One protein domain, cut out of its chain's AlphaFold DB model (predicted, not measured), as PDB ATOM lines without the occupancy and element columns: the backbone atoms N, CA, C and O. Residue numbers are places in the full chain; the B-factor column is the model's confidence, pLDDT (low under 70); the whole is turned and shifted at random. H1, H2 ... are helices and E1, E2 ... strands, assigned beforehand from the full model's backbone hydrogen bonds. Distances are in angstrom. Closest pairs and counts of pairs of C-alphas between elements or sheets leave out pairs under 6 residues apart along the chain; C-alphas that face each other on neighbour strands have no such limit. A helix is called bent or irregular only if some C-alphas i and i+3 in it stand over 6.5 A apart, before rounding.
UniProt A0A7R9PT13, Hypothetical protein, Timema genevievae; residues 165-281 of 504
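What this domain is: This is residues 165 to 281 of the 504 residues of the protein "Hypothetical protein" of Timema genevievae (UniProt A0A7R9PT13). A narrow sheet of three strands, the longer E1 and E3 and the short E2, forms a wall, with the irregular helix H2 packed over E2 and E3, H3 packed on the sheet mostly at E1 with its residues 259 to 264, and H1 only grazing the sheet. From this body a long loop, residues 235 to 257, reaches out, and its residues 243 to 248 stick out free at one end of the longest axis; the last printed stretch, residues 269 to 281, runs past H2 with no named element. The printed part has 117 residues with three named helices and three named strands, in the order H1 E1 H2 E2 E3 H3; the sheet's order is E1 E3 E2, antiparallel throughout. The class is mixed, helices and strands, with under half of the residues in named elements. The whole is compact, with a radius of gyration of the C-alphas of 15.6 A, and only just elongated, spanning 49 by 32 by 25 A.

Where its parts are: Start in the sheet, at C-alpha 183, (94.024, -7.519, -20.557); from there strand E1 runs through residues 183 to 190, 20.3 A long, and bends by 56 degrees at residue 187. Next look at E3, residues 228 to 234, 19.6 A from first to last C-alpha, and then at the shorter E2, residues 214 to 217, 10.3 A. Helix H2 covers residues 195 to 205, 14.7 A; it is irregular, with C-alphas 197 and 200 lying 7.3 A apart. The first helix, H1, takes residues 168 to 174 and is 9.7 A long; find its start at C-alpha 168, (99.813, 2.777, -15.039). The last, H3, takes residues 258 to 268, 15.2 A, and ends at C-alpha 268, (102.882, -18.176, -10.890).

How they stand to each other: Begin with the inner strand E3. It is antiparallel to the edge strand E1 at 154 degrees; look for N 186 and O 231, 2.8 A apart, and N 233 and O 184, 2.8 A, both within hydrogen-bond range. On to the other edge strand, E2: it forms a hairpin with E3, antiparallel at 161 degrees, with N 216 and O 232 within hydrogen-bond range at 2.8 A. The sheet E1 E3 E2 with H2 and H3 makes two layers, that is, helices on one face of a sheet. H2 is on the sheet at a height over the sheet of 8.5 A, over E3 and E2, and stands at 42 degrees to E2 on the local plane, slantwise to the strands. The closest C-alphas of H2 and E2 are those of Ala 199 and Val 215, 6.0 A apart. E1, H2 and E2 make a split strand-helix-strand unit, two strands running the same way with E3 between them, and its crossover is right-handed. H3 is on the sheet too; the closest C-alphas of H3 and E1 are those of Val 260 and Val 184, 6.6 A apart. H1 only grazes the sheet, with residues 172 to 174. H1, H2 and H3 are apart from one another. In H1 and H3 every O i to N i+4 pair is within hydrogen-bond range; in H2 it is 5 of 7.

The domain as a whole: The two C-alphas farthest apart, those of Leu 223 and Asp 245, are 51.5 A apart. The printed part has no cut. The link from E3 to H3 is long, with 23 residues, and that from E1 to H2 is tight; the other links are short. The mean pLDDT of the printed part is 74.4, and 31 residues are under 70: residues 165 to 166, residue 177, residues 219 to 228 and residues 237 to 254.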
ATOM      1  N   GLN A 165     107.648  -0.628  -9.022       66.69
ATOM      2  CA  GLN A 165     106.469  -1.185  -9.691       66.69
ATOM      3  C   GLN A 165     106.160  -0.433 -10.987       66.69
ATOM      4  O   GLN A 165     106.386   0.768 -11.088       66.69
ATOM      5  N   ILE A 166     105.626  -1.155 -11.974       66.25
ATOM      6  CA  ILE A 166     105.246  -0.599 -13.278       66.25
ATOM      7  C   ILE A 166     104.149   0.455 -13.073       66.25
ATOM      8  O   ILE A 166     103.137   0.173 -12.430       66.25
ATOM      9  N   ASP A 167     104.378   1.654 -13.607       74.88
ATOM     10  CA  ASP A 167     103.402   2.746 -13.625       74.88
ATOM     11  C   ASP A 167     102.201   2.410 -14.527       74.88
ATOM     12  O   ASP A 167     102.322   1.620 -15.464       74.88
ATOM     13  N   GLU A 168     101.041   3.013 -14.274       73.50
ATOM     14  CA  GLU A 168      99.813   2.777 -15.039       73.50
ATOM     15  C   GLU A 168     100.009   3.080 -16.532       73.50
ATOM     16  O   GLU A 168      99.599   2.281 -17.375       73.50
ATOM     17  N   GLN A 169     100.730   4.154 -16.874       72.69
ATOM     18  CA  GLN A 169     101.047   4.490 -18.269       72.69
ATOM     19  C   GLN A 169     101.897   3.409 -18.952       72.69
ATOM     20  O   GLN A 169     101.623   3.004 -20.084       72.69
ATOM     21  N   GLU A 170     102.908   2.890 -18.255       77.44
ATOM     22  CA  GLU A 170     103.739   1.805 -18.780       77.44
ATOM     23  C   GLU A 170     102.940   0.495 -18.848       77.44
ATOM     24  O   GLU A 170     103.102  -0.263 -19.800       77.44
ATOM     25  N   ALA A 171     102.011   0.242 -17.922       81.56
ATOM     26  CA  ALA A 171     101.108  -0.904 -17.995       81.56
ATOM     27  C   ALA A 171     100.208  -0.841 -19.242       81.56
ATOM     28  O   ALA A 171     100.116  -1.835 -19.961       81.56
ATOM     29  N   VAL A 172      99.617   0.322 -19.546       80.56
ATOM     30  CA  VAL A 172      98.826   0.563 -20.771       80.56
ATOM     31  C   VAL A 172      99.681   0.346 -22.023       80.56
ATOM     32  O   VAL A 172      99.267  -0.340 -22.960       80.56
ATOM     33  N   LYS A 173     100.913   0.861 -22.029       78.38
ATOM     34  CA  LYS A 173     101.867   0.657 -23.127       78.38
ATOM     35  C   LYS A 173     102.226  -0.819 -23.317       78.38
ATOM     36  O   LYS A 173     102.255  -1.301 -24.446       78.38
ATOM     37  N   GLN A 174     102.439  -1.567 -22.232       82.44
ATOM     38  CA  GLN A 174     102.743  -3.005 -22.274       82.44
ATOM     39  C   GLN A 174     101.625  -3.832 -22.915       82.44
ATOM     40  O   GLN A 174     101.919  -4.882 -23.490       82.44
ATOM     41  N   VAL A 175     100.372  -3.368 -22.834       84.50
ATOM     42  CA  VAL A 175      99.197  -4.001 -23.456       84.50
ATOM     43  C   VAL A 175      98.711  -3.280 -24.722       84.50
ATOM     44  O   VAL A 175      97.592  -3.527 -25.169       84.50
ATOM     45  N   MET A 176      99.547  -2.431 -25.334       74.94
ATOM     46  CA  MET A 176      99.265  -1.722 -26.592       74.94
ATOM     47  C   MET A 176      97.993  -0.863 -26.550       74.94
ATOM     48  O   MET A 176      97.139  -0.957 -27.432       74.94
ATOM     49  N   GLY A 177      97.839  -0.051 -25.500       69.31
ATOM     50  CA  GLY A 177      96.705   0.871 -25.362       69.31
ATOM     51  C   GLY A 177      95.399   0.201 -24.923       69.31
ATOM     52  O   GLY A 177      94.374   0.865 -24.813       69.31
ATOM     53  N   ARG A 178      95.412  -1.113 -24.676       78.19
ATOM     54  CA  ARG A 178      94.255  -1.838 -24.134       78.19
ATOM     55  C   ARG A 178      94.109  -1.581 -22.642       78.19
ATOM     56  O   ARG A 178      95.050  -1.174 -21.973       78.19
ATOM     57  N   ASP A 179      92.932  -1.893 -22.112       80.94
ATOM     58  CA  ASP A 179      92.662  -1.786 -20.682       80.94
ATOM     59  C   ASP A 179      93.553  -2.764 -19.878       80.94
ATOM     60  O   ASP A 179      93.348  -3.985 -19.968       80.94
ATOM     61  N   PRO A 180      94.521  -2.276 -19.075       86.25
ATOM     62  CA  PRO A 180      95.437  -3.125 -18.313       86.25
ATOM     63  C   PRO A 180      94.729  -3.877 -17.178       86.25
ATOM     64  O   PRO A 180      95.244  -4.879 -16.682       86.25
ATOM     65  N   TYR A 181      93.528  -3.443 -16.781       84.81
ATOM     66  CA  TYR A 181      92.740  -4.086 -15.734       84.81
ATOM     67  C   TYR A 181      91.990  -5.336 -16.217       84.81
ATOM     68  O   TYR A 181      91.552  -6.149 -15.401       84.81
ATOM     69  N   SER A 182      91.856  -5.512 -17.533       87.75
ATOM     70  CA  SER A 182      91.140  -6.634 -18.153       87.75
ATOM     71  C   SER A 182      91.953  -7.381 -19.212       87.75
ATOM     72  O   SER A 182      91.474  -8.377 -19.753       87.75
ATOM     73  N   THR A 183      93.192  -6.961 -19.484       90.25
ATOM     74  CA  THR A 183      94.024  -7.519 -20.557       90.25
ATOM     75  C   THR A 183      95.295  -8.163 -20.016       90.25
ATOM     76  O   THR A 183      95.987  -7.607 -19.169       90.25
ATOM     77  N   VAL A 184      95.644  -9.331 -20.553       93.06
ATOM     78  CA  VAL A 184      96.952  -9.974 -20.361       93.06
ATOM     79  C   VAL A 184      97.626 -10.199 -21.706       93.06
ATOM     80  O   VAL A 184      96.955 -10.249 -22.734       93.06
ATOM     81  N   TYR A 185      98.946 -10.373 -21.713       90.81
ATOM     82  CA  TYR A 185      99.668 -10.783 -22.913       90.81
ATOM     83  C   TYR A 185     100.403 -12.109 -22.702       90.81
ATOM     84  O   TYR A 185     100.901 -12.409 -21.615       90.81
ATOM     85  N   LEU A 186     100.478 -12.900 -23.766       89.12
ATOM     86  CA  LEU A 186     101.337 -14.066 -23.898       89.12
ATOM     87  C   LEU A 186     102.555 -13.656 -24.726       89.12
ATOM     88  O   LEU A 186     102.416 -12.989 -25.751       89.12
ATOM     89  N   SER A 187     103.745 -14.035 -24.280       86.31
ATOM     90  CA  SER A 187     104.994 -13.838 -25.017       86.31
ATOM     91  C   SER A 187     105.373 -15.096 -25.799       86.31
ATOM     92  O   SER A 187     104.835 -16.174 -25.549       86.31
ATOM     93  N   ASN A 188     106.370 -14.975 -26.676       82.50
ATOM     94  CA  ASN A 188     106.988 -16.094 -27.396       82.50
ATOM     95  C   ASN A 188     106.084 -16.762 -28.446       82.50
ATOM     96  O   ASN A 188     106.259 -17.942 -28.745       82.50
ATOM     97  N   PHE A 189     105.127 -16.029 -29.024       83.69
ATOM     98  CA  PHE A 189     104.357 -16.552 -30.149       83.69
ATOM     99  C   PHE A 189     105.184 -16.453 -31.444       83.69
ATOM    100  O   PHE A 189     105.795 -15.416 -31.692       83.69
ATOM    101  N   PRO A 190     105.270 -17.505 -32.270       81.12
ATOM    102  CA  PRO A 190     106.129 -17.496 -33.452       81.12
ATOM    103  C   PRO A 190     105.609 -16.557 -34.551       81.12
ATOM    104  O   PRO A 190     104.436 -16.591 -34.913       81.12
ATOM    105  N   MET A 191     106.503 -15.745 -35.122       72.31
ATOM    106  CA  MET A 191     106.167 -14.749 -36.156       72.31
ATOM    107  C   MET A 191     105.888 -15.344 -37.540       72.31
ATOM    108  O   MET A 191     105.188 -14.734 -38.347       72.31
ATOM    109  N   ASN A 192     106.418 -16.537 -37.820       72.12
ATOM    110  CA  ASN A 192     106.212 -17.261 -39.079       72.12
ATOM    111  C   ASN A 192     104.867 -18.007 -39.133       72.12
ATOM    112  O   ASN A 192     104.659 -18.842 -40.009       72.12
ATOM    113  N   GLN A 193     103.981 -17.749 -38.173       75.06
ATOM    114  CA  GLN A 193     102.674 -18.373 -38.072       75.06
ATOM    115  C   GLN A 193     101.593 -17.284 -38.083       75.06
ATOM    116  O   GLN A 193     101.698 -16.316 -37.327       75.06
ATOM    117  N   PRO A 194     100.536 -17.425 -38.898       73.88
ATOM    118  CA  PRO A 194      99.379 -16.537 -38.850       73.88
ATOM    119  C   PRO A 194      98.656 -16.725 -37.510       73.88
ATOM    120  O   PRO A 194      98.006 -17.747 -37.273       73.88
ATOM    121  N   GLY A 195      98.810 -15.753 -36.608       74.56
ATOM    122  CA  GLY A 195      98.329 -15.840 -35.231       74.56
ATOM    123  C   GLY A 195      96.824 -16.076 -35.135       74.56
ATOM    124  O   GLY A 195      96.372 -16.909 -34.347       74.56
ATOM    125  N   GLU A 196      96.051 -15.435 -36.011       76.81
ATOM    126  CA  GLU A 196      94.591 -15.487 -36.052       76.81
ATOM    127  C   GLU A 196      94.040 -16.915 -36.168       76.81
ATOM    128  O   GLU A 196      92.993 -17.206 -35.586       76.81
ATOM    129  N   LEU A 197      94.761 -17.837 -36.824       79.38
ATOM    130  CA  LEU A 197      94.369 -19.253 -36.902       79.38
ATOM    131  C   LEU A 197      94.313 -19.929 -35.528       79.38
ATOM    132  O   LEU A 197      93.525 -20.847 -35.299       79.38
ATOM    133  N   TYR A 198      95.150 -19.474 -34.599       84.00
ATOM    134  CA  TYR A 198      95.307 -20.059 -33.274       84.00
ATOM    135  C   TYR A 198      94.456 -19.361 -32.218       84.00
ATOM    136  O   TYR A 198      94.424 -19.820 -31.075       84.00
ATOM    137  N   ALA A 199      93.711 -18.309 -32.581       81.38
ATOM    138  CA  ALA A 199      92.855 -17.568 -31.660       81.38
ATOM    139  C   ALA A 199      91.911 -18.498 -30.881       81.38
ATOM    140  O   ALA A 199      91.801 -18.393 -29.661       81.38
ATOM    141  N   GLN A 200      91.283 -19.469 -31.552       81.81
ATOM    142  CA  GLN A 200      90.368 -20.412 -30.899       81.81
ATOM    143  C   GLN A 200      91.086 -21.421 -29.990       81.81
ATOM    144  O   GLN A 200      90.517 -21.877 -28.996       81.81
ATOM    145  N   SER A 201      92.327 -21.788 -30.310       86.69
ATOM    146  CA  SER A 201      93.150 -22.656 -29.459       86.69
ATOM    147  C   SER A 201      93.600 -21.915 -28.199       86.69
ATOM    148  O   SER A 201      93.499 -22.458 -27.104       86.69
ATOM    149  N   ILE A 202      93.996 -20.647 -28.337       87.88
ATOM    150  CA  ILE A 202      94.342 -19.761 -27.215       87.88
ATOM    151  C   ILE A 202      93.136 -19.577 -26.289       87.88
ATOM    152  O   ILE A 202      93.264 -19.751 -25.077       87.88
ATOM    153  N   LYS A 203      91.947 -19.329 -26.857       87.88
ATOM    154  CA  LYS A 203      90.691 -19.247 -26.094       87.88
ATOM    155  C   LYS A 203      90.402 -20.522 -25.304       87.88
ATOM    156  O   LYS A 203      90.035 -20.439 -24.139       87.88
ATOM    157  N   ARG A 204      90.612 -21.701 -25.904       87.75
ATOM    158  CA  ARG A 204      90.440 -22.996 -25.222       87.75
ATOM    159  C   ARG A 204      91.398 -23.166 -24.046       87.75
ATOM    160  O   ARG A 204      90.968 -23.565 -22.968       87.75
ATOM    161  N   VAL A 205      92.673 -22.840 -24.240       90.25
ATOM    162  CA  VAL A 205      93.706 -22.963 -23.199       90.25
ATOM    163  C   VAL A 205      93.444 -22.007 -22.027       90.25
ATOM    164  O   VAL A 205      93.627 -22.383 -20.872       90.25
ATOM    165  N   LEU A 206      92.963 -20.793 -22.304       90.56
ATOM    166  CA  LEU A 206      92.651 -19.785 -21.285       90.56
ATOM    167  C   LEU A 206      91.201 -19.826 -20.783       90.56
ATOM    168  O   LEU A 206      90.809 -18.967 -19.994       90.56
ATOM    169  N   ASN A 207      90.405 -20.826 -21.171       88.62
ATOM    170  CA  ASN A 207      88.994 -20.931 -20.781       88.62
ATOM    171  C   ASN A 207      88.797 -21.005 -19.253       88.62
ATOM    172  O   ASN A 207      87.775 -20.584 -18.722       88.62
ATOM    173  N   VAL A 208      89.810 -21.486 -18.523       86.19
ATOM    174  CA  VAL A 208      89.834 -21.476 -17.050       86.19
ATOM    175  C   VAL A 208      89.774 -20.052 -16.462       86.19
ATOM    176  O   VAL A 208      89.278 -19.857 -15.350       86.19
ATOM    177  N   CYS A 209      90.254 -19.045 -17.197       87.44
ATOM    178  CA  CYS A 209      90.243 -17.641 -16.787       87.44
ATOM    179  C   CYS A 209      88.881 -16.980 -17.030       87.44
ATOM    180  O   CYS A 209      88.372 -16.291 -16.140       87.44
ATOM    181  N   ALA A 210      88.298 -17.188 -18.213       85.12
ATOM    182  CA  ALA A 210      86.990 -16.668 -18.605       85.12
ATOM    183  C   ALA A 210      86.398 -17.482 -19.770       85.12
ATOM    184  O   ALA A 210      87.159 -17.901 -20.642       85.12
ATOM    185  N   PRO A 211      85.064 -17.635 -19.854       78.06
ATOM    186  CA  PRO A 211      84.417 -18.306 -20.985       78.06
ATOM    187  C   PRO A 211      84.400 -17.445 -22.258       78.06
ATOM    188  O   PRO A 211      84.519 -17.948 -23.373       78.06
ATOM    189  N   LYS A 212      84.262 -16.125 -22.101       80.44
ATOM    190  CA  LYS A 212      84.282 -15.147 -23.194       80.44
ATOM    191  C   LYS A 212      85.593 -14.368 -23.117       80.44
ATOM    192  O   LYS A 212      85.973 -13.925 -22.040       80.44
ATOM    193  N   MET A 213      86.287 -14.210 -24.243       85.38
ATOM    194  CA  MET A 213      87.495 -13.382 -24.346       85.38
ATOM    195  C   MET A 213      87.777 -12.992 -25.801       85.38
ATOM    196  O   MET A 213      87.407 -13.713 -26.740       85.38
ATOM    197  N   GLN A 214      88.471 -11.874 -25.984       81.88
ATOM    198  CA  GLN A 214      88.961 -11.400 -27.275       81.88
ATOM    199  C   GLN A 214      90.472 -11.611 -27.358       81.88
ATOM    200  O   GLN A 214      91.183 -11.416 -26.377       81.88
ATOM    201  N   VAL A 215      90.956 -12.047 -28.521       83.50
ATOM    202  CA  VAL A 215      92.377 -12.328 -28.757       83.50
ATOM    203  C   VAL A 215      92.852 -11.433 -29.886       83.50
ATOM    204  O   VAL A 215      92.224 -11.387 -30.943       83.50
ATOM    205  N   PHE A 216      93.957 -10.745 -29.648       80.31
ATOM    206  CA  PHE A 216      94.591  -9.837 -30.585       80.31
ATOM    207  C   PHE A 216      96.044 -10.241 -30.755       80.31
ATOM    208  O   PHE A 216      96.717 -10.614 -29.794       80.31
ATOM    209  N   PHE A 217      96.531 -10.142 -31.979       76.94
ATOM    210  CA  PHE A 217      97.911 -10.446 -32.314       76.94
ATOM    211  C   PHE A 217      98.620  -9.138 -32.608       76.94
ATOM    212  O   PHE A 217      98.027  -8.232 -33.196       76.94
ATOM    213  N   ASP A 218      99.861  -9.028 -32.149       70.06
ATOM    214  CA  ASP A 218     100.709  -7.921 -32.551       70.06
ATOM    215  C   ASP A 218     100.965  -8.037 -34.060       70.06
ATOM    216  O   ASP A 218     101.530  -9.029 -34.535       70.06
ATOM    217  N   GLY A 219     100.472  -7.066 -34.826       57.28
ATOM    218  CA  GLY A 219     100.766  -6.977 -36.245       57.28
ATOM    219  C   GLY A 219     102.237  -6.626 -36.375       57.28
ATOM    220  O   GLY A 219     102.635  -5.531 -36.003       57.28
ATOM    221  N   SER A 220     103.051  -7.561 -36.860       47.59
ATOM    222  CA  SER A 220     104.484  -7.362 -37.076       47.59
ATOM    223  C   SER A 220     104.769  -5.990 -37.702       47.59
ATOM    224  O   SER A 220     104.450  -5.779 -38.875       47.59
ATOM    225  N   SER A 221     105.393  -5.073 -36.961       40.66
ATOM    226  CA  SER A 221     106.063  -3.947 -37.604       40.66
ATOM    227  C   SER A 221     107.226  -4.524 -38.419       40.66
ATOM    228  O   SER A 221     108.052  -5.242 -37.849       40.66
ATOM    229  N   PRO A 222     107.328  -4.250 -39.731       41.91
ATOM    230  CA  PRO A 222     108.430  -4.741 -40.562       41.91
ATOM    231  C   PRO A 222     109.804  -4.181 -40.147       41.91
ATOM    232  O   PRO A 222     110.822  -4.600 -40.685       41.91
ATOM    233  N   LEU A 223     109.848  -3.243 -39.192       37.34
ATOM    234  CA  LEU A 223     111.047  -2.501 -38.800       37.34
ATOM    235  C   LEU A 223     111.820  -3.106 -37.615       37.34
ATOM    236  O   LEU A 223     112.874  -2.577 -37.271       37.34
ATOM    237  N   VAL A 224     111.349  -4.196 -36.990       37.53
ATOM    238  CA  VAL A 224     112.084  -4.846 -35.887       37.53
ATOM    239  C   VAL A 224     112.092  -6.372 -36.053       37.53
ATOM    240  O   VAL A 224     111.041  -7.004 -35.922       37.53
ATOM    241  N   PRO A 225     113.256  -7.003 -36.301       36.56
ATOM    242  CA  PRO A 225     113.371  -8.451 -36.374       36.56
ATOM    243  C   PRO A 225     113.399  -9.025 -34.952       36.56
ATOM    244  O   PRO A 225     114.454  -9.311 -34.393       36.56
ATOM    245  N   LEU A 226     112.227  -9.177 -34.337       45.62
ATOM    246  CA  LEU A 226     112.071 -10.033 -33.162       45.62
ATOM    247  C   LEU A 226     111.563 -11.401 -33.624       45.62
ATOM    248  O   LEU A 226     110.594 -11.487 -34.375       45.62
ATOM    249  N   SER A 227     112.185 -12.484 -33.148       49.62
ATOM    250  CA  SER A 227     111.789 -13.862 -33.491       49.62
ATOM    251  C   SER A 227     110.387 -14.250 -32.990       49.62
ATOM    252  O   SER A 227     109.852 -15.280 -33.407       49.62
ATOM    253  N   TYR A 228     109.778 -13.442 -32.110       56.28
ATOM    254  CA  TYR A 228     108.509 -13.742 -31.448       56.28
ATOM    255  C   TYR A 228     107.598 -12.509 -31.297       56.28
ATOM    256  O   TYR A 228     108.077 -11.431 -30.953       56.28
ATOM    257  N   SER A 229     106.282 -12.692 -31.469       72.44
ATOM    258  CA  SER A 229     105.230 -11.705 -31.176       72.44
ATOM    259  C   SER A 229     104.611 -11.896 -29.794       72.44
ATOM    260  O   SER A 229     104.669 -12.970 -29.177       72.44
ATOM    261  N   LYS A 230     103.972 -10.821 -29.321       84.38
ATOM    262  CA  LYS A 230     103.026 -10.858 -28.211       84.38
ATOM    263  C   LYS A 230     101.615 -11.154 -28.730       84.38
ATOM    264  O   LYS A 230     101.204 -10.669 -29.783       84.38
ATOM    265  N   VAL A 231     100.858 -11.917 -27.951       87.00
ATOM    266  CA  VAL A 231      99.416 -12.117 -28.145       87.00
ATOM    267  C   VAL A 231      98.700 -11.488 -26.967       87.00
ATOM    268  O   VAL A 231      98.957 -11.863 -25.828       87.00
ATOM    269  N   TYR A 232      97.778 -10.574 -27.223       88.25
ATOM    270  CA  TYR A 232      96.976  -9.925 -26.196       88.25
ATOM    271  C   TYR A 232      95.633 -10.633 -26.054       88.25
ATOM    272  O   TYR A 232      94.962 -10.928 -27.041       88.25
ATOM    273  N   VAL A 233      95.225 -10.895 -24.820       90.88
ATOM    274  CA  VAL A 233      93.946 -11.513 -24.482       90.88
ATOM    275  C   VAL A 233      93.205 -10.568 -23.556       90.88
ATOM    276  O   VAL A 233      93.636 -10.332 -22.429       90.88
ATOM    277  N   GLN A 234      92.102 -10.020 -24.053       89.69
ATOM    278  CA  GLN A 234      91.235  -9.120 -23.309       89.69
ATOM    279  C   GLN A 234      90.014  -9.891 -22.816       89.69
ATOM    280  O   GLN A 234      89.273 -10.500 -23.595       89.69
ATOM    281  N   PHE A 235      89.825  -9.877 -21.506       89.25
ATOM    282  CA  PHE A 235      88.664 -10.448 -20.849       89.25
ATOM    283  C   PHE A 235      87.535  -9.411 -20.811       89.25
ATOM    284  O   PHE A 235      87.811  -8.215 -20.729       89.25
ATOM    285  N   PRO A 236      86.264  -9.835 -20.868       78.62
ATOM    286  CA  PRO A 236      85.151  -8.927 -20.647       78.62
ATOM    287  C   PRO A 236      85.273  -8.313 -19.251       78.62
ATOM    288  O   PRO A 236      85.583  -9.013 -18.279       78.62
ATOM    289  N   ARG A 237      85.013  -7.007 -19.142       68.50
ATOM    290  CA  ARG A 237      84.722  -6.414 -17.840       68.50
ATOM    291  C   ARG A 237      83.400  -7.009 -17.380       68.50
ATOM    292  O   ARG A 237      82.391  -6.870 -18.061       68.50
ATOM    293  N   VAL A 238      83.422  -7.704 -16.249       57.28
ATOM    294  CA  VAL A 238      82.190  -8.097 -15.568       57.28
ATOM    295  C   VAL A 238      81.677  -6.832 -14.886       57.28
ATOM    296  O   VAL A 238      82.032  -6.538 -13.748       57.28
ATOM    297  N   ILE A 239      80.934  -6.022 -15.634       45.91
ATOM    298  CA  ILE A 239      80.128  -4.940 -15.075       45.91
ATOM    299  C   ILE A 239      78.917  -5.658 -14.494       45.91
ATOM    300  O   ILE A 239      78.114  -6.154 -15.269       45.91
ATOM    301  N   LYS A 240      78.901  -5.836 -13.162       42.72
ATOM    302  CA  LYS A 240      77.813  -6.422 -12.350       42.72
ATOM    303  C   LYS A 240      76.747  -7.167 -13.179       42.72
ATOM    304  O   LYS A 240      75.738  -6.575 -13.538       42.72
ATOM    305  N   GLU A 241      76.962  -8.452 -13.463       34.56
ATOM    306  CA  GLU A 241      75.832  -9.295 -13.862       34.56
ATOM    307  C   GLU A 241      74.961  -9.522 -12.620       34.56
ATOM    308  O   GLU A 241      75.467  -9.872 -11.546       34.56
ATOM    309  N   ASP A 242      73.665  -9.262 -12.782       33.28
ATOM    310  CA  ASP A 242      72.618  -9.571 -11.822       33.28
ATOM    311  C   ASP A 242      72.710 -11.025 -11.348       33.28
ATOM    312  O   ASP A 242      72.890 -11.956 -12.133       33.28
ATOM    313  N   SER A 243      72.573 -11.178 -10.031       34.62
ATOM    314  CA  SER A 243      72.054 -12.349  -9.318       34.62
ATOM    315  C   SER A 243      71.977 -13.665 -10.109       34.62
ATOM    316  O   SER A 243      70.903 -14.075 -10.551       34.62
ATOM    317  N   ASP A 244      73.088 -14.396 -10.190       32.12
ATOM    318  CA  ASP A 244      73.021 -15.853 -10.299       32.12
ATOM    319  C   ASP A 244      73.815 -16.457  -9.135       32.12
ATOM    320  O   ASP A 244      75.044 -16.587  -9.167       32.12
ATOM    321  N   ASP A 245      73.082 -16.809  -8.072       35.22
ATOM    322  CA  ASP A 245      73.557 -17.372  -6.795       35.22
ATOM    323  C   ASP A 245      74.435 -18.634  -6.950       35.22
ATOM    324  O   ASP A 245      75.004 -19.143  -5.981       35.22
ATOM    325  N   ARG A 246      74.572 -19.171  -8.170       37.19
ATOM    326  CA  ARG A 246      75.393 -20.352  -8.464       37.19
ATOM    327  C   ARG A 246      76.865 -20.043  -8.705       37.19
ATOM    328  O   ARG A 246      77.690 -20.947  -8.562       37.19
ATOM    329  N   ASN A 247      77.227 -18.805  -9.040       43.94
ATOM    330  CA  ASN A 247      78.628 -18.413  -9.172       43.94
ATOM    331  C   ASN A 247      79.136 -17.914  -7.813       43.94
ATOM    332  O   ASN A 247      79.239 -16.721  -7.558       43.94
ATOM    333  N   MET A 248      79.487 -18.850  -6.926       42.88
ATOM    334  CA  MET A 248      79.893 -18.604  -5.527       42.88
ATOM    335  C   MET A 248      81.123 -17.674  -5.344       42.88
ATOM    336  O   MET A 248      81.559 -17.438  -4.221       42.88
ATOM    337  N   PHE A 249      81.697 -17.159  -6.438       50.09
ATOM    338  CA  PHE A 249      82.903 -16.327  -6.513       50.09
ATOM    339  C   PHE A 249      82.711 -15.062  -7.389       50.09
ATOM    340  O   PHE A 249      83.683 -14.555  -7.950       50.09
ATOM    341  N   ALA A 250      81.466 -14.603  -7.586       48.03
ATOM    342  CA  ALA A 250      81.065 -13.741  -8.709       48.03
ATOM    343  C   ALA A 250      81.702 -12.339  -8.784       48.03
ATOM    344  O   ALA A 250      81.759 -11.780  -9.876       48.03
ATOM    345  N   ALA A 251      82.227 -11.765  -7.700       55.72
ATOM    346  CA  ALA A 251      82.851 -10.446  -7.776       55.72
ATOM    347  C   ALA A 251      83.997 -10.315  -6.774       55.72
ATOM    348  O   ALA A 251      83.787 -10.372  -5.567       55.72
ATOM    349  N   ILE A 252      85.217 -10.118  -7.279       60.16
ATOM    350  CA  ILE A 252      86.317  -9.605  -6.459       60.16
ATOM    351  C   ILE A 252      86.224  -8.080  -6.522       60.16
ATOM    352  O   ILE A 252      86.268  -7.544  -7.632       60.16
ATOM    353  N   PRO A 253      86.123  -7.372  -5.387       56.75
ATOM    354  CA  PRO A 253      86.126  -5.915  -5.400       56.75
ATOM    355  C   PRO A 253      87.466  -5.352  -5.909       56.75
ATOM    356  O   PRO A 253      88.539  -5.874  -5.593       56.75
ATOM    357  N   GLY A 254      87.405  -4.268  -6.688       65.06
ATOM    358  CA  GLY A 254      88.561  -3.582  -7.274       65.06
ATOM    359  C   GLY A 254      88.467  -3.406  -8.796       65.06
ATOM    360  O   GLY A 254      87.550  -3.902  -9.439       65.06
ATOM    361  N   LYS A 255      89.433  -2.680  -9.383       72.94
ATOM    362  CA  LYS A 255      89.457  -2.379 -10.830       72.94
ATOM    363  C   LYS A 255      89.878  -3.576 -11.697       72.94
ATOM    364  O   LYS A 255      89.422  -3.700 -12.826       72.94
ATOM    365  N   VAL A 256      90.761  -4.442 -11.184       81.06
ATOM    366  CA  VAL A 256      91.335  -5.586 -11.921       81.06
ATOM    367  C   VAL A 256      90.335  -6.741 -11.985       81.06
ATOM    368  O   VAL A 256      89.859  -7.200 -10.948       81.06
ATOM    369  N   SER A 257      90.078  -7.275 -13.180       82.31
ATOM    370  CA  SER A 257      89.144  -8.391 -13.345       82.31
ATOM    371  C   SER A 257      89.665  -9.692 -12.716       82.31
ATOM    372  O   SER A 257      90.862 -10.002 -12.743       82.31
ATOM    373  N   LEU A 258      88.754 -10.524 -12.195       83.88
ATOM    374  CA  LEU A 258      89.083 -11.860 -11.675       83.88
ATOM    375  C   LEU A 258      89.834 -12.712 -12.718       83.88
ATOM    376  O   LEU A 258      90.720 -13.494 -12.374       83.88
ATOM    377  N   SER A 259      89.513 -12.555 -14.001       88.88
ATOM    378  CA  SER A 259      90.171 -13.276 -15.093       88.88
ATOM    379  C   SER A 259      91.652 -12.920 -15.226       88.88
ATOM    380  O   SER A 259      92.462 -13.820 -15.463       88.88
ATOM    381  N   VAL A 260      92.026 -11.659 -14.982       90.56
ATOM    382  CA  VAL A 260      93.434 -11.238 -14.920       90.56
ATOM    383  C   VAL A 260      94.135 -11.893 -13.729       90.56
ATOM    384  O   VAL A 260      95.200 -12.486 -13.911       90.56
ATOM    385  N   TYR A 261      93.526 -11.909 -12.536       89.19
ATOM    386  CA  TYR A 261      94.090 -12.620 -11.377       89.19
ATOM    387  C   TYR A 261      94.308 -14.113 -11.658       89.19
ATOM    388  O   TYR A 261      95.380 -14.646 -11.359       89.19
ATOM    389  N   LYS A 262      93.332 -14.788 -12.278       91.06
ATOM    390  CA  LYS A 262      93.460 -16.196 -12.689       91.06
ATOM    391  C   LYS A 262      94.613 -16.385 -13.676       91.06
ATOM    392  O   LYS A 262      95.430 -17.283 -13.487       91.06
ATOM    393  N   ALA A 263      94.722 -15.531 -14.695       92.50
ATOM    394  CA  ALA A 263      95.787 -15.613 -15.695       92.50
ATOM    395  C   ALA A 263      97.184 -15.406 -15.080       92.50
ATOM    396  O   ALA A 263      98.097 -16.198 -15.319       92.50
ATOM    397  N   VAL A 264      97.344 -14.405 -14.208       92.12
ATOM    398  CA  VAL A 264      98.594 -14.184 -13.462       92.12
ATOM    399  C   VAL A 264      98.900 -15.378 -12.555       92.12
ATOM    400  O   VAL A 264     100.053 -15.812 -12.464       92.12
ATOM    401  N   LYS A 265      97.878 -15.971 -11.928       92.12
ATOM    402  CA  LYS A 265      98.058 -17.152 -11.084       92.12
ATOM    403  C   LYS A 265      98.522 -18.373 -11.873       92.12
ATOM    404  O   LYS A 265      99.385 -19.092 -11.375       92.12
ATOM    405  N   LEU A 266      98.028 -18.593 -13.095       91.75
ATOM    406  CA  LEU A 266      98.527 -19.660 -13.977       91.75
ATOM    407  C   LEU A 266     100.034 -19.527 -14.220       91.75
ATOM    408  O   LEU A 266     100.769 -20.508 -14.094       91.75
ATOM    409  N   ARG A 267     100.509 -18.300 -14.477       91.25
ATOM    410  CA  ARG A 267     101.943 -18.018 -14.630       91.25
ATOM    411  C   ARG A 267     102.721 -18.330 -13.349       91.25
ATOM    412  O   ARG A 267     103.739 -19.008 -13.415       91.25
ATOM    413  N   GLN A 268     102.239 -17.890 -12.184       92.00
ATOM    414  CA  GLN A 268     102.882 -18.176 -10.890       92.00
ATOM    415  C   GLN A 268     102.920 -19.674 -10.552       92.00
ATOM    416  O   GLN A 268     103.829 -20.133  -9.867       92.00
ATOM    417  N   MET A 269     101.931 -20.441 -11.013       89.38
ATOM    418  CA  MET A 269     101.889 -21.896 -10.850       89.38
ATOM    419  C   MET A 269     102.744 -22.641 -11.882       89.38
ATOM    420  O   MET A 269     102.792 -23.869 -11.834       89.38
ATOM    421  N   ASN A 270     103.410 -21.920 -12.792       88.06
ATOM    422  CA  ASN A 270     104.171 -22.470 -13.909       88.06
ATOM    423  C   ASN A 270     103.340 -23.451 -14.760       88.06
ATOM    424  O   ASN A 270     103.826 -24.490 -15.213       88.06
ATOM    425  N   THR A 271     102.048 -23.152 -14.934       86.19
ATOM    426  CA  THR A 271     101.160 -23.957 -15.771       86.19
ATOM    427  C   THR A 271     101.583 -23.805 -17.228       86.19
ATOM    428  O   THR A 271     101.553 -22.705 -17.780       86.19
ATOM    429  N   ARG A 272     101.984 -24.912 -17.859       84.12
ATOM    430  CA  ARG A 272     102.380 -24.915 -19.270       84.12
ATOM    431  C   ARG A 272     101.151 -24.715 -20.152       84.12
ATOM    432  O   ARG A 272     100.248 -25.547 -20.157       84.12
ATOM    433  N   LEU A 273     101.129 -23.612 -20.895       86.94
ATOM    434  CA  LEU A 273     100.114 -23.332 -21.906       86.94
ATOM    435  C   LEU A 273     100.606 -23.892 -23.245       86.94
ATOM    436  O   LEU A 273     101.466 -23.296 -23.890       86.94
ATOM    437  N   THR A 274     100.099 -25.058 -23.640       88.31
ATOM    438  CA  THR A 274     100.524 -25.734 -24.875       88.31
ATOM    439  C   THR A 274      99.586 -25.386 -26.023       88.31
ATOM    440  O   THR A 274      98.387 -25.647 -25.956       88.31
ATOM    441  N   ILE A 275     100.142 -24.830 -27.099       87.94
ATOM    442  CA  ILE A 275      99.434 -24.587 -28.358       87.94
ATOM    443  C   ILE A 275     100.127 -25.421 -29.431       87.94
ATOM    444  O   ILE A 275     101.318 -25.247 -29.684       87.94
ATOM    445  N   HIS A 276      99.389 -26.334 -30.057       87.25
ATOM    446  CA  HIS A 276      99.909 -27.134 -31.161       87.25
ATOM    447  C   HIS A 276      99.889 -26.311 -32.447       87.25
ATOM    448  O   HIS A 276      98.826 -25.892 -32.908       87.25
ATOM    449  N   LEU A 277     101.077 -26.070 -32.996       86.75
ATOM    450  CA  LEU A 277     101.269 -25.307 -34.222       86.75
ATOM    451  C   LEU A 277     101.170 -26.220 -35.445       86.75
ATOM    452  O   LEU A 277     101.585 -27.379 -35.409       86.75
ATOM    453  N   LEU A 278     100.630 -25.679 -36.531       85.00
ATOM    454  CA  LEU A 278     100.649 -26.304 -37.848       85.00
ATOM    455  C   LEU A 278     102.034 -26.142 -38.481       85.00
ATOM    456  O   LEU A 278     102.795 -25.232 -38.141       85.00
ATOM    457  N   THR A 279     102.347 -26.993 -39.456       85.75
ATOM    458  CA  THR A 279     103.504 -26.753 -40.323       85.75
ATOM    459  C   THR A 279     103.310 -25.430 -41.081       85.75
ATOM    460  O   THR A 279     102.172 -25.106 -41.434       85.75
ATOM    461  N   PRO A 280     104.377 -24.650 -41.347       78.62
ATOM    462  CA  PRO A 280     104.249 -23.341 -41.996       78.62
ATOM    463  C   PRO A 280     103.450 -23.381 -43.306       78.62
ATOM    464  O   PRO A 280     102.554 -22.567 -43.504       78.62
ATOM    465  N   SER A 281     103.682 -24.390 -44.152       79.81
ATOM    466  CA  SER A 281     102.969 -24.561 -45.425       79.81
ATOM    467  C   SER A 281     101.465 -24.806 -45.249       79.81
ATOM    468  O   SER A 281     100.649 -24.295 -46.015       79.81
TER     469      SER A 281